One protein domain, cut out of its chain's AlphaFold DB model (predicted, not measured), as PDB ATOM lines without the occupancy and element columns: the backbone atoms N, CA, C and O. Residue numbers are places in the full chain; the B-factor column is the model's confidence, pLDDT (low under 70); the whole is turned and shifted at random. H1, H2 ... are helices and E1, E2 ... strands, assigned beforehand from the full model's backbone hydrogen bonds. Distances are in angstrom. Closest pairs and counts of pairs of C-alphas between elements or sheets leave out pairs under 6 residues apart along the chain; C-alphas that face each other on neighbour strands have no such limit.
ATOM      1  N   ASP A  13     152.551 150.124 208.426       73.44
ATOM      2  CA  ASP A  13     153.807 149.547 207.986       73.44
ATOM      3  C   ASP A  13     154.908 149.889 208.995       73.44
ATOM      4  O   ASP A  13     154.991 151.016 209.491       73.44
ATOM      5  N   ARG A  14     155.732 148.896 209.341       75.69
ATOM      6  CA  ARG A  14     156.842 149.081 210.278       75.69
ATOM      7  C   ARG A  14     158.117 149.359 209.503       75.69
ATOM      8  O   ARG A  14     158.648 148.460 208.856       75.69
ATOM      9  N   LEU A  15     158.647 150.565 209.663       74.38
ATOM     10  CA  LEU A  15     159.903 150.988 209.068       74.38
ATOM     11  C   LEU A  15     160.976 151.143 210.139       74.38
ATOM     12  O   LEU A  15     160.860 151.947 211.063       74.38
ATOM     13  N   ASP A  16     162.054 150.385 209.996       76.88
ATOM     14  CA  ASP A  16     163.287 150.625 210.725       76.88
ATOM     15  C   ASP A  16     164.071 151.768 210.067       76.88
ATOM     16  O   ASP A  16     164.497 151.689 208.916       76.88
ATOM     17  N   PHE A  17     164.274 152.859 210.803       74.06
ATOM     18  CA  PHE A  17     165.095 153.973 210.347       74.06
ATOM     19  C   PHE A  17     166.220 154.259 211.338       74.06
ATOM     20  O   PHE A  17     166.054 154.255 212.558       74.06
ATOM     21  N   LYS A  18     167.404 154.508 210.794       74.62
ATOM     22  CA  LYS A  18     168.600 154.898 211.524       74.62
ATOM     23  C   LYS A  18     168.801 156.391 211.347       74.62
ATOM     24  O   LYS A  18     169.219 156.815 210.278       74.62
ATOM     25  N   ALA A  19     168.551 157.188 212.372       73.69
ATOM     26  CA  ALA A  19     168.957 158.585 212.384       73.69
ATOM     27  C   ALA A  19     170.470 158.672 212.635       73.69
ATOM     28  O   ALA A  19     170.952 158.173 213.648       73.69
ATOM     29  N   SER A  20     171.240 159.282 211.731       71.06
ATOM     30  CA  SER A  20     172.661 159.579 211.979       71.06
ATOM     31  C   SER A  20     172.877 160.930 212.676       71.06
ATOM     32  O   SER A  20     174.016 161.249 213.005       71.06
ATOM     33  N   GLY A  21     171.812 161.708 212.886       73.88
ATOM     34  CA  GLY A  21     171.816 163.024 213.529       73.88
ATOM     35  C   GLY A  21     170.539 163.261 214.336       73.88
ATOM     36  O   GLY A  21     169.730 162.346 214.505       73.88
ATOM     37  N   GLU A  22     170.365 164.477 214.846       75.19
ATOM     38  CA  GLU A  22     169.127 164.892 215.508       75.19
ATOM     39  C   GLU A  22     168.027 165.130 214.477       75.19
ATOM     40  O   GLU A  22     168.103 166.044 213.661       75.19
ATOM     41  N   VAL A  23     166.982 164.309 214.526       74.06
ATOM     42  CA  VAL A  23     165.908 164.338 213.536       74.06
ATOM     43  C   VAL A  23     164.623 164.815 214.180       74.06
ATOM     44  O   VAL A  23     164.101 164.209 215.118       74.06
ATOM     45  N   HIS A  24     164.051 165.882 213.630       79.19
ATOM     46  CA  HIS A  24     162.729 166.334 214.031       79.19
ATOM     47  C   HIS A  24     161.641 165.445 213.425       79.19
ATOM     48  O   HIS A  24     161.587 165.231 212.213       79.19
ATOM     49  N   LEU A  25     160.684 165.026 214.254       76.56
ATOM     50  CA  LEU A  25     159.487 164.297 213.813       76.56
ATOM     51  C   LEU A  25     158.692 165.052 212.742       76.56
ATOM     52  O   LEU A  25     158.004 164.438 211.931       76.56
ATOM     53  N   ARG A  26     158.779 166.387 212.732       76.00
ATOM     54  CA  ARG A  26     158.152 167.222 211.708       76.00
ATOM     55  C   ARG A  26     158.756 166.985 210.324       76.00
ATOM     56  O   ARG A  26     157.997 166.940 209.365       76.00
ATOM     57  N   ASN A  27     160.065 166.758 210.225       77.31
ATOM     58  CA  ASN A  27     160.706 166.450 208.947       77.31
ATOM     59  C   ASN A  27     160.248 165.080 208.444       77.31
ATOM     60  O   ASN A  27     159.880 164.958 207.284       77.31
ATOM     61  N   ILE A  28     160.171 164.090 209.337       75.06
ATOM     62  CA  ILE A  28     159.659 162.746 209.028       75.06
ATOM     63  C   ILE A  28     158.194 162.801 208.554       75.06
ATOM     64  O   ILE A  28     157.823 162.158 207.575       75.06
ATOM     65  N   ALA A  29     157.354 163.591 209.227       76.75
ATOM     66  CA  ALA A  29     155.961 163.804 208.837       76.75
ATOM     67  C   ALA A  29     155.852 164.423 207.435       76.75
ATOM     68  O   ALA A  29     155.138 163.893 206.580       76.75
ATOM     69  N   SER A  30     156.617 165.489 207.182       76.31
ATOM     70  CA  SER A  30     156.668 166.157 205.883       76.31
ATOM     71  C   SER A  30     157.160 165.233 204.770       76.31
ATOM     72  O   SER A  30     156.590 165.254 203.684       76.31
ATOM     73  N   THR A  31     158.167 164.388 205.023       71.44
ATOM     74  CA  THR A  31     158.668 163.468 203.993       71.44
ATOM     75  C   THR A  31     157.684 162.346 203.688       71.44
ATOM     76  O   THR A  31     157.541 161.967 202.530       71.44
ATOM     77  N   CYS A  32     156.961 161.862 204.698       68.06
ATOM     78  CA  CYS A  32     155.849 160.934 204.515       68.06
ATOM     79  C   CYS A  32     154.650 161.570 203.786       68.06
ATOM     80  O   CYS A  32     153.804 160.847 203.280       68.06
ATOM     81  N   GLY A  33     154.504 162.898 203.773       69.88
ATOM     82  CA  GLY A  33     153.234 163.518 203.380       69.88
ATOM     83  C   GLY A  33     152.106 163.208 204.374       69.88
ATOM     84  O   GLY A  33     150.938 163.139 204.003       69.88
ATOM     85  N   THR A  34     152.452 162.997 205.648       71.50
ATOM     86  CA  THR A  34     151.489 162.768 206.737       71.50
ATOM     87  C   THR A  34     151.594 163.860 207.787       71.50
ATOM     88  O   THR A  34     152.560 164.617 207.856       71.50
ATOM     89  N   THR A  35     150.580 163.972 208.639       77.44
ATOM     90  CA  THR A  35     150.592 164.952 209.724       77.44
ATOM     91  C   THR A  35     151.328 164.402 210.944       77.44
ATOM     92  O   THR A  35     151.151 163.246 211.321       77.44
ATOM     93  N   PHE A  36     152.065 165.266 211.648       78.19
ATOM     94  CA  PHE A  36     152.682 164.960 212.949       78.19
ATOM     95  C   PHE A  36     151.716 164.265 213.926       78.19
ATOM     96  O   PHE A  36     152.107 163.353 214.646       78.19
ATOM     97  N   LYS A  37     150.438 164.669 213.917       79.25
ATOM     98  CA  LYS A  37     149.389 164.084 214.760       79.25
ATOM     99  C   LYS A  37     149.143 162.603 214.445       79.25
ATOM    100  O   LYS A  37     149.076 161.814 215.376       79.25
ATOM    101  N   ALA A  38     149.099 162.232 213.163       76.31
ATOM    102  CA  ALA A  38     148.914 160.847 212.728       76.31
ATOM    103  C   ALA A  38     150.107 159.968 213.131       76.31
ATOM    104  O   ALA A  38     149.928 158.888 213.683       76.31
ATOM    105  N   ILE A  39     151.336 160.462 212.949       78.00
ATOM    106  CA  ILE A  39     152.533 159.725 213.379       78.00
ATOM    107  C   ILE A  39     152.556 159.543 214.901       78.00
ATOM    108  O   ILE A  39     152.907 158.465 215.375       78.00
ATOM    109  N   LYS A  40     152.160 160.566 215.665       79.06
ATOM    110  CA  LYS A  40     152.116 160.511 217.132       79.06
ATOM    111  C   LYS A  40     151.036 159.558 217.657       79.06
ATOM    112  O   LYS A  40     151.241 158.919 218.681       79.06
ATOM    113  N   GLU A  41     149.916 159.446 216.946       79.25
ATOM    114  CA  GLU A  41     148.842 158.491 217.246       79.25
ATOM    115  C   GLU A  41     149.282 157.042 216.993       79.25
ATOM    116  O   GLU A  41     149.032 156.161 217.811       79.25
ATOM    117  N   ILE A  42     150.016 156.816 215.901       77.00
ATOM    118  CA  ILE A  42     150.525 155.497 215.503       77.00
ATOM    119  C   ILE A  42     151.785 155.091 216.308       77.00
ATOM    120  O   ILE A  42     152.080 153.904 216.470       77.00
ATOM    121  N   ASN A  43     152.531 156.060 216.848       78.69
ATOM    122  CA  ASN A  43     153.759 155.841 217.619       78.69
ATOM    123  C   ASN A  43     153.684 156.504 219.001       78.69
ATOM    124  O   ASN A  43     154.465 157.418 219.284       78.69
ATOM    125  N   PRO A  44     152.824 156.016 219.910       72.62
ATOM    126  CA  PRO A  44     152.787 156.523 221.282       72.62
ATOM    127  C   PRO A  44     154.118 156.302 222.027       72.62
ATOM    128  O   PRO A  44     154.393 156.974 223.018       72.62
ATOM    129  N   GLN A  45     154.969 155.395 221.527       74.06
ATOM    130  CA  GLN A  45     156.329 155.149 222.016       74.06
ATOM    131  C   GLN A  45     157.293 156.331 221.802       74.06
ATOM    132  O   GLN A  45     158.280 156.446 222.524       74.06
ATOM    133  N   ILE A  46     157.024 157.219 220.835       75.12
ATOM    134  CA  ILE A  46     157.877 158.380 220.571       75.12
ATOM    135  C   ILE A  46     157.293 159.593 221.292       75.12
ATOM    136  O   ILE A  46     156.395 160.284 220.813       75.12
ATOM    137  N   ARG A  47     157.808 159.827 222.499       67.56
ATOM    138  CA  ARG A  47     157.336 160.893 223.392       67.56
ATOM    139  C   ARG A  47     157.946 162.258 223.054       67.56
ATOM    140  O   ARG A  47     157.307 163.288 223.268       67.56
ATOM    141  N   ASN A  48     159.156 162.256 222.501       71.44
ATOM    142  CA  ASN A  48     159.928 163.451 222.180       71.44
ATOM    143  C   ASN A  48     159.687 163.882 220.731       71.44
ATOM    144  O   ASN A  48     159.646 163.048 219.837       71.44
ATOM    145  N   SER A  49     159.575 165.190 220.487       71.00
ATOM    146  CA  SER A  49     159.451 165.758 219.131       71.00
ATOM    147  C   SER A  49     160.749 165.684 218.314       71.00
ATOM    148  O   SER A  49     160.720 165.870 217.095       71.00
ATOM    149  N   THR A  50     161.872 165.414 218.977       70.50
ATOM    150  CA  THR A  50     163.189 165.232 218.368       70.50
ATOM    151  C   THR A  50     163.701 163.856 218.748       70.50
ATOM    152  O   THR A  50     163.647 163.462 219.915       70.50
ATOM    153  N   ILE A  51     164.165 163.132 217.743       75.50
ATOM    154  CA  ILE A  51     164.724 161.800 217.868       75.50
ATOM    155  C   ILE A  51     166.246 161.958 217.740       75.50
ATOM    156  O   ILE A  51     166.702 162.432 216.696       75.50
ATOM    157  N   PRO A  52     167.034 161.634 218.781       76.56
ATOM    158  CA  PRO A  52     168.487 161.725 218.694       76.56
ATOM    159  C   PRO A  52     169.034 160.669 217.731       76.56
ATOM    160  O   PRO A  52     168.332 159.717 217.392       76.56
ATOM    161  N   ALA A  53     170.295 160.791 217.316       79.12
ATOM    162  CA  ALA A  53     170.923 159.806 216.440       79.12
ATOM    163  C   ALA A  53     170.850 158.392 217.052       79.12
ATOM    164  O   ALA A  53     171.173 158.186 218.220       79.12
ATOM    165  N   GLY A  54     170.399 157.411 216.274       79.31
ATOM    166  CA  GLY A  54     170.152 156.054 216.748       79.31
ATOM    167  C   GLY A  54     169.269 155.246 215.805       79.31
ATOM    168  O   GLY A  54     168.906 155.696 214.719       79.31
ATOM    169  N   TYR A  55     168.931 154.034 216.227       78.94
ATOM    170  CA  TYR A  55     168.032 153.145 215.500       78.94
ATOM    171  C   TYR A  55     166.642 153.206 216.118       78.94
ATOM    172  O   TYR A  55     166.479 152.945 217.308       78.94
ATOM    173  N   TYR A  56     165.645 153.514 215.295       78.88
ATOM    174  CA  TYR A  56     164.262 153.640 215.727       78.88
ATOM    175  C   TYR A  56     163.349 152.870 214.792       78.88
ATOM    176  O   TYR A  56     163.582 152.763 213.590       78.88
ATOM    177  N   VAL A  57     162.279 152.344 215.372       77.56
ATOM    178  CA  VAL A  57     161.188 151.739 214.618       77.56
ATOM    179  C   VAL A  57     160.070 152.766 214.551       77.56
ATOM    180  O   VAL A  57     159.558 153.190 215.590       77.56
ATOM    181  N   LEU A  58     159.725 153.174 213.335       78.19
ATOM    182  CA  LEU A  58     158.604 154.049 213.046       78.19
ATOM    183  C   LEU A  58     157.495 153.244 212.388       78.19
ATOM    184  O   LEU A  58     157.694 152.609 211.357       78.19
ATOM    185  N   ASN A  59     156.310 153.319 212.962       78.94
ATOM    186  CA  ASN A  59     155.105 152.804 212.347       78.94
ATOM    187  C   ASN A  59     154.503 153.933 211.494       78.94
ATOM    188  O   ASN A  59     154.201 155.012 212.007       78.94
ATOM    189  N   VAL A  60     154.350 153.712 210.195       77.62
ATOM    190  CA  VAL A  60     153.717 154.663 209.272       77.62
ATOM    191  C   VAL A  60     152.397 154.082 208.769       77.62
ATOM    192  O   VAL A  60     152.265 152.864 208.683       77.62
ATOM    193  N   PRO A  61     151.392 154.908 208.452       74.69
ATOM    194  CA  PRO A  61     150.151 154.389 207.890       74.69
ATOM    195  C   PRO A  61     150.397 153.717 206.526       74.69
ATOM    196  O   PRO A  61     151.306 154.093 205.776       74.69
ATOM    197  N   LYS A  62     149.598 152.688 206.213       71.31
ATOM    198  CA  LYS A  62     149.670 151.957 204.938       71.31
ATOM    199  C   LYS A  62     149.530 152.913 203.745       71.31
ATOM    200  O   LYS A  62     148.725 153.838 203.765       71.31
ATOM    201  N   GLY A  63     150.343 152.685 202.710       69.62
ATOM    202  CA  GLY A  63     150.416 153.523 201.503       69.62
ATOM    203  C   GLY A  63     151.399 154.694 201.604       69.62
ATOM    204  O   GLY A  63     151.786 155.269 200.592       69.62
ATOM    205  N   THR A  64     151.875 155.022 202.809       70.81
ATOM    206  CA  THR A  64     152.841 156.108 203.011       70.81
ATOM    207  C   THR A  64     154.293 155.624 203.005       70.81
ATOM    208  O   THR A  64     155.197 156.412 202.752       70.81
ATOM    209  N   ALA A  65     154.546 154.331 203.228       68.88
ATOM    210  CA  ALA A  65     155.901 153.768 203.256       68.88
ATOM    211  C   ALA A  65     156.660 153.945 201.924       68.88
ATOM    212  O   ALA A  65     157.852 154.262 201.910       68.88
ATOM    213  N   GLU A  66     155.964 153.787 200.796       71.75
ATOM    214  CA  GLU A  66     156.543 153.949 199.458       71.75
ATOM    215  C   GLU A  66     156.842 155.418 199.146       71.75
ATOM    216  O   GLU A  66     157.945 155.742 198.700       71.75
ATOM    217  N   GLN A  67     155.900 156.309 199.475       71.31
ATOM    218  CA  GLN A  67     156.063 157.761 199.363       71.31
ATOM    219  C   GLN A  67     157.194 158.273 200.250       71.31
ATOM    220  O   GLN A  67     158.016 159.066 199.803       71.31
ATOM    221  N   PHE A  68     157.289 157.766 201.482       73.44
ATOM    222  CA  PHE A  68     158.381 158.085 202.389       73.44
ATOM    223  C   PHE A  68     159.712 157.736 201.740       73.44
ATOM    224  O   PHE A  68     160.584 158.585 201.669       73.44
ATOM    225  N   LYS A  69     159.861 156.535 201.181       69.44
ATOM    226  CA  LYS A  69     161.110 156.117 200.540       69.44
ATOM    227  C   LYS A  69     161.447 156.932 199.283       69.44
ATOM    228  O   LYS A  69     162.612 157.278 199.092       69.44
ATOM    229  N   ALA A  70     160.455 157.228 198.442       71.12
ATOM    230  CA  ALA A  70     160.633 158.007 197.216       71.12
ATOM    231  C   ALA A  70     161.003 159.467 197.515       71.12
ATOM    232  O   ALA A  70     161.985 159.985 196.987       71.12
ATOM    233  N   ASN A  71     160.263 160.108 198.420       68.44
ATOM    234  CA  ASN A  71     160.493 161.494 198.803       68.44
ATOM    235  C   ASN A  71     161.760 161.635 199.660       68.44
ATOM    236  O   ASN A  71     162.486 162.613 199.530       68.44
ATOM    237  N   PHE A  72     162.106 160.630 200.471       65.44
ATOM    238  CA  PHE A  72     163.333 160.631 201.270       65.44
ATOM    239  C   PHE A  72     164.602 160.669 200.409       65.44
ATOM    240  O   PHE A  72     165.537 161.394 200.738       65.44
ATOM    241  N   ALA A  73     164.625 159.948 199.281       62.94
ATOM    242  CA  ALA A  73     165.752 159.980 198.347       62.94
ATOM    243  C   ALA A  73     165.996 161.381 197.749       62.94
ATOM    244  O   ALA A  73     167.125 161.695 197.381       62.94
ATOM    245  N   SER A  74     164.953 162.216 197.671       58.84
ATOM    246  CA  SER A  74     165.014 163.554 197.075       58.84
ATOM    247  C   SER A  74     165.053 164.699 198.096       58.84
ATOM    248  O   SER A  74     165.478 165.798 197.746       58.84
ATOM    249  N   ALA A  75     164.590 164.491 199.333       54.84
ATOM    250  CA  ALA A  75     164.277 165.581 200.261       54.84
ATOM    251  C   ALA A  75     165.431 166.027 201.179       54.84
ATOM    252  O   ALA A  75     165.321 167.098 201.774       54.84
ATOM    253  N   LEU A  76     166.516 165.255 201.348       55.22
ATOM    254  CA  LEU A  76     167.529 165.567 202.372       55.22
ATOM    255  C   LEU A  76     168.980 165.436 201.870       55.22
ATOM    256  O   LEU A  76     169.525 164.335 201.845       55.22
ATOM    257  N   PRO A  77     169.667 166.556 201.572       49.59
ATOM    258  CA  PRO A  77     171.120 166.570 201.373       49.59
ATOM    259  C   PRO A  77     171.935 166.583 202.689       49.59
ATOM    260  O   PRO A  77     173.147 166.386 202.649       49.59
ATOM    261  N   ARG A  78     171.311 166.830 203.855       46.41
ATOM    262  CA  ARG A  78     171.998 167.090 205.147       46.41
ATOM    263  C   ARG A  78     171.781 166.036 206.237       46.41
ATOM    264  O   ARG A  78     172.699 165.768 207.007       46.41
ATOM    265  N   ASP A  79     170.607 165.419 206.287       52.59
ATOM    266  CA  ASP A  79     170.233 164.487 207.351       52.59
ATOM    267  C   ASP A  79     170.318 163.045 206.856       52.59
ATOM    268  O   ASP A  79     169.430 162.541 206.168       52.59
ATOM    269  N   LYS A  80     171.411 162.359 207.210       51.97
ATOM    270  CA  LYS A  80     171.585 160.929 206.928       51.97
ATOM    271  C   LYS A  80     170.665 160.106 207.827       51.97
ATOM    272  O   LYS A  80     171.096 159.570 208.845       51.97
ATOM    273  N   ILE A  81     169.396 159.990 207.459       56.88
ATOM    274  CA  ILE A  81     168.543 158.923 207.980       56.88
ATOM    275  C   ILE A  81     168.664 157.725 207.032       56.88
ATOM    276  O   ILE A  81     168.352 157.819 205.851       56.88
ATOM    277  N   LEU A  82     169.168 156.597 207.525       54.53
ATOM    278  CA  LEU A  82     169.268 155.354 206.766       54.53
ATOM    279  C   LEU A  82     168.006 154.530 207.020       54.53
ATOM    280  O   LEU A  82     167.812 154.024 208.121       54.53
ATOM    281  N   ILE A  83     167.139 154.393 206.024       58.56
ATOM    282  CA  ILE A  83     165.968 153.518 206.136       58.56
ATOM    283  C   ILE A  83     166.446 152.089 205.867       58.56
ATOM    284  O   ILE A  83     166.829 151.757 204.742       58.56
ATOM    285  N   CYS A  84     166.463 151.254 206.903       46.06
ATOM    286  CA  CYS A  84     166.690 149.827 206.751       46.06
ATOM    287  C   CYS A  84     165.343 149.188 206.369       46.06
ATOM    288  O   CYS A  84     164.269 149.565 206.832       46.06
TER     289      CYS A  84
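Overview. This is residues 13 to 84 of the 91 residues of an uncharacterized protein of Proteobacteria bacterium (UniProt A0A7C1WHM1). A small twisted wall of three antiparallel strands has three helices gathered on one side of it, while its other face is bare. H1 sits between H2 and H3 and is about perpendicular to both; H3, the longest helix, runs slantwise past the sheet near E3, and H2 lies by E2. The printed part has 72 residues, with three named helices and three named strands in the order E1, H1, H2, E2, H3, E3; the sheet's order is E2, E1, E3. The class is mixed, helices and strands. The whole is compact, with a radius of gyration of the C-alphas of 10.9 A, and rounded, spanning 28 by 24 by 19 A.

Along the chain. Begin with the sheet: find C-alpha 13 at (153.807, 149.547, 207.986), from which E1, residues 13 to 19, runs 18.2 A. E2, residues 54 to 61, is the longest strand at 21.9 A. E3, residues 81 to 84, covers 9.4 A and ends at C-alpha 84, (166.690, 149.827, 206.751). For the helices, look at H3, residues 64 to 75, 15.1 A long from C-alpha 64 at (152.841, 156.108, 203.011). H1, residues 25 to 32, measures 10.5 A, and H2, residues 36 to 42, measures 10.0 A.

Arrangement. In the sheet, E1 is the inner strand. Beside it E2 runs antiparallel at 151 degrees; look for N 15 and O 58, 2.8 A apart, within hydrogen-bond range. On E1's other side E3 is antiparallel at 136 degrees, with N 18 and O 82 at 2.7 A. The sheet is only just strongly twisted, its C-alphas lying up to 4.2 A off the best plane. The sheet and H3 make two layers, a helix on one face of a sheet. H3 has a height over the sheet of 9.4 A and lies over E3, where 5 of its 12 C-alphas fall, but only just over E3 alone, since 2 fall on E1. On the local plane it stands at 39 degrees to E3, slantwise to the strands. E2, H3 and E3 form a split strand-helix-strand unit, two strands running the same way with E1 between them, and its crossover is right-handed. H1 touches H3, about perpendicular at 79 degrees; their closest C-alphas, of Cys 32 and Phe 68, are 4.4 A apart. H1 touches H2 at 87 degrees, about perpendicular, with the C-alphas of Ala 29 and Phe 36 closest at 5.4 A. H2 and H3 are apart. H2 only grazes the sheet, with residues 38 to 42, and H1 is only just on it, with 5 pairs of C-alphas within 10 A, and only grazes it. In H1 and H2 every O i to N i+4 pair is within hydrogen-bond range; in H3, 7 of 8 are.

Size, cuts and confidence. The C-alphas farthest apart, of Pro 44 and Pro 77, are 28.9 A apart. The printed part has no cut. The link from H2 to E2 is long, 11 residues, and there residues 50 to 51 pair antiparallel with residues 23 to 24; the other links are tight. The mean pLDDT of the printed part is 71.1, and 20 residues are under 70, among them residues 71 to 84.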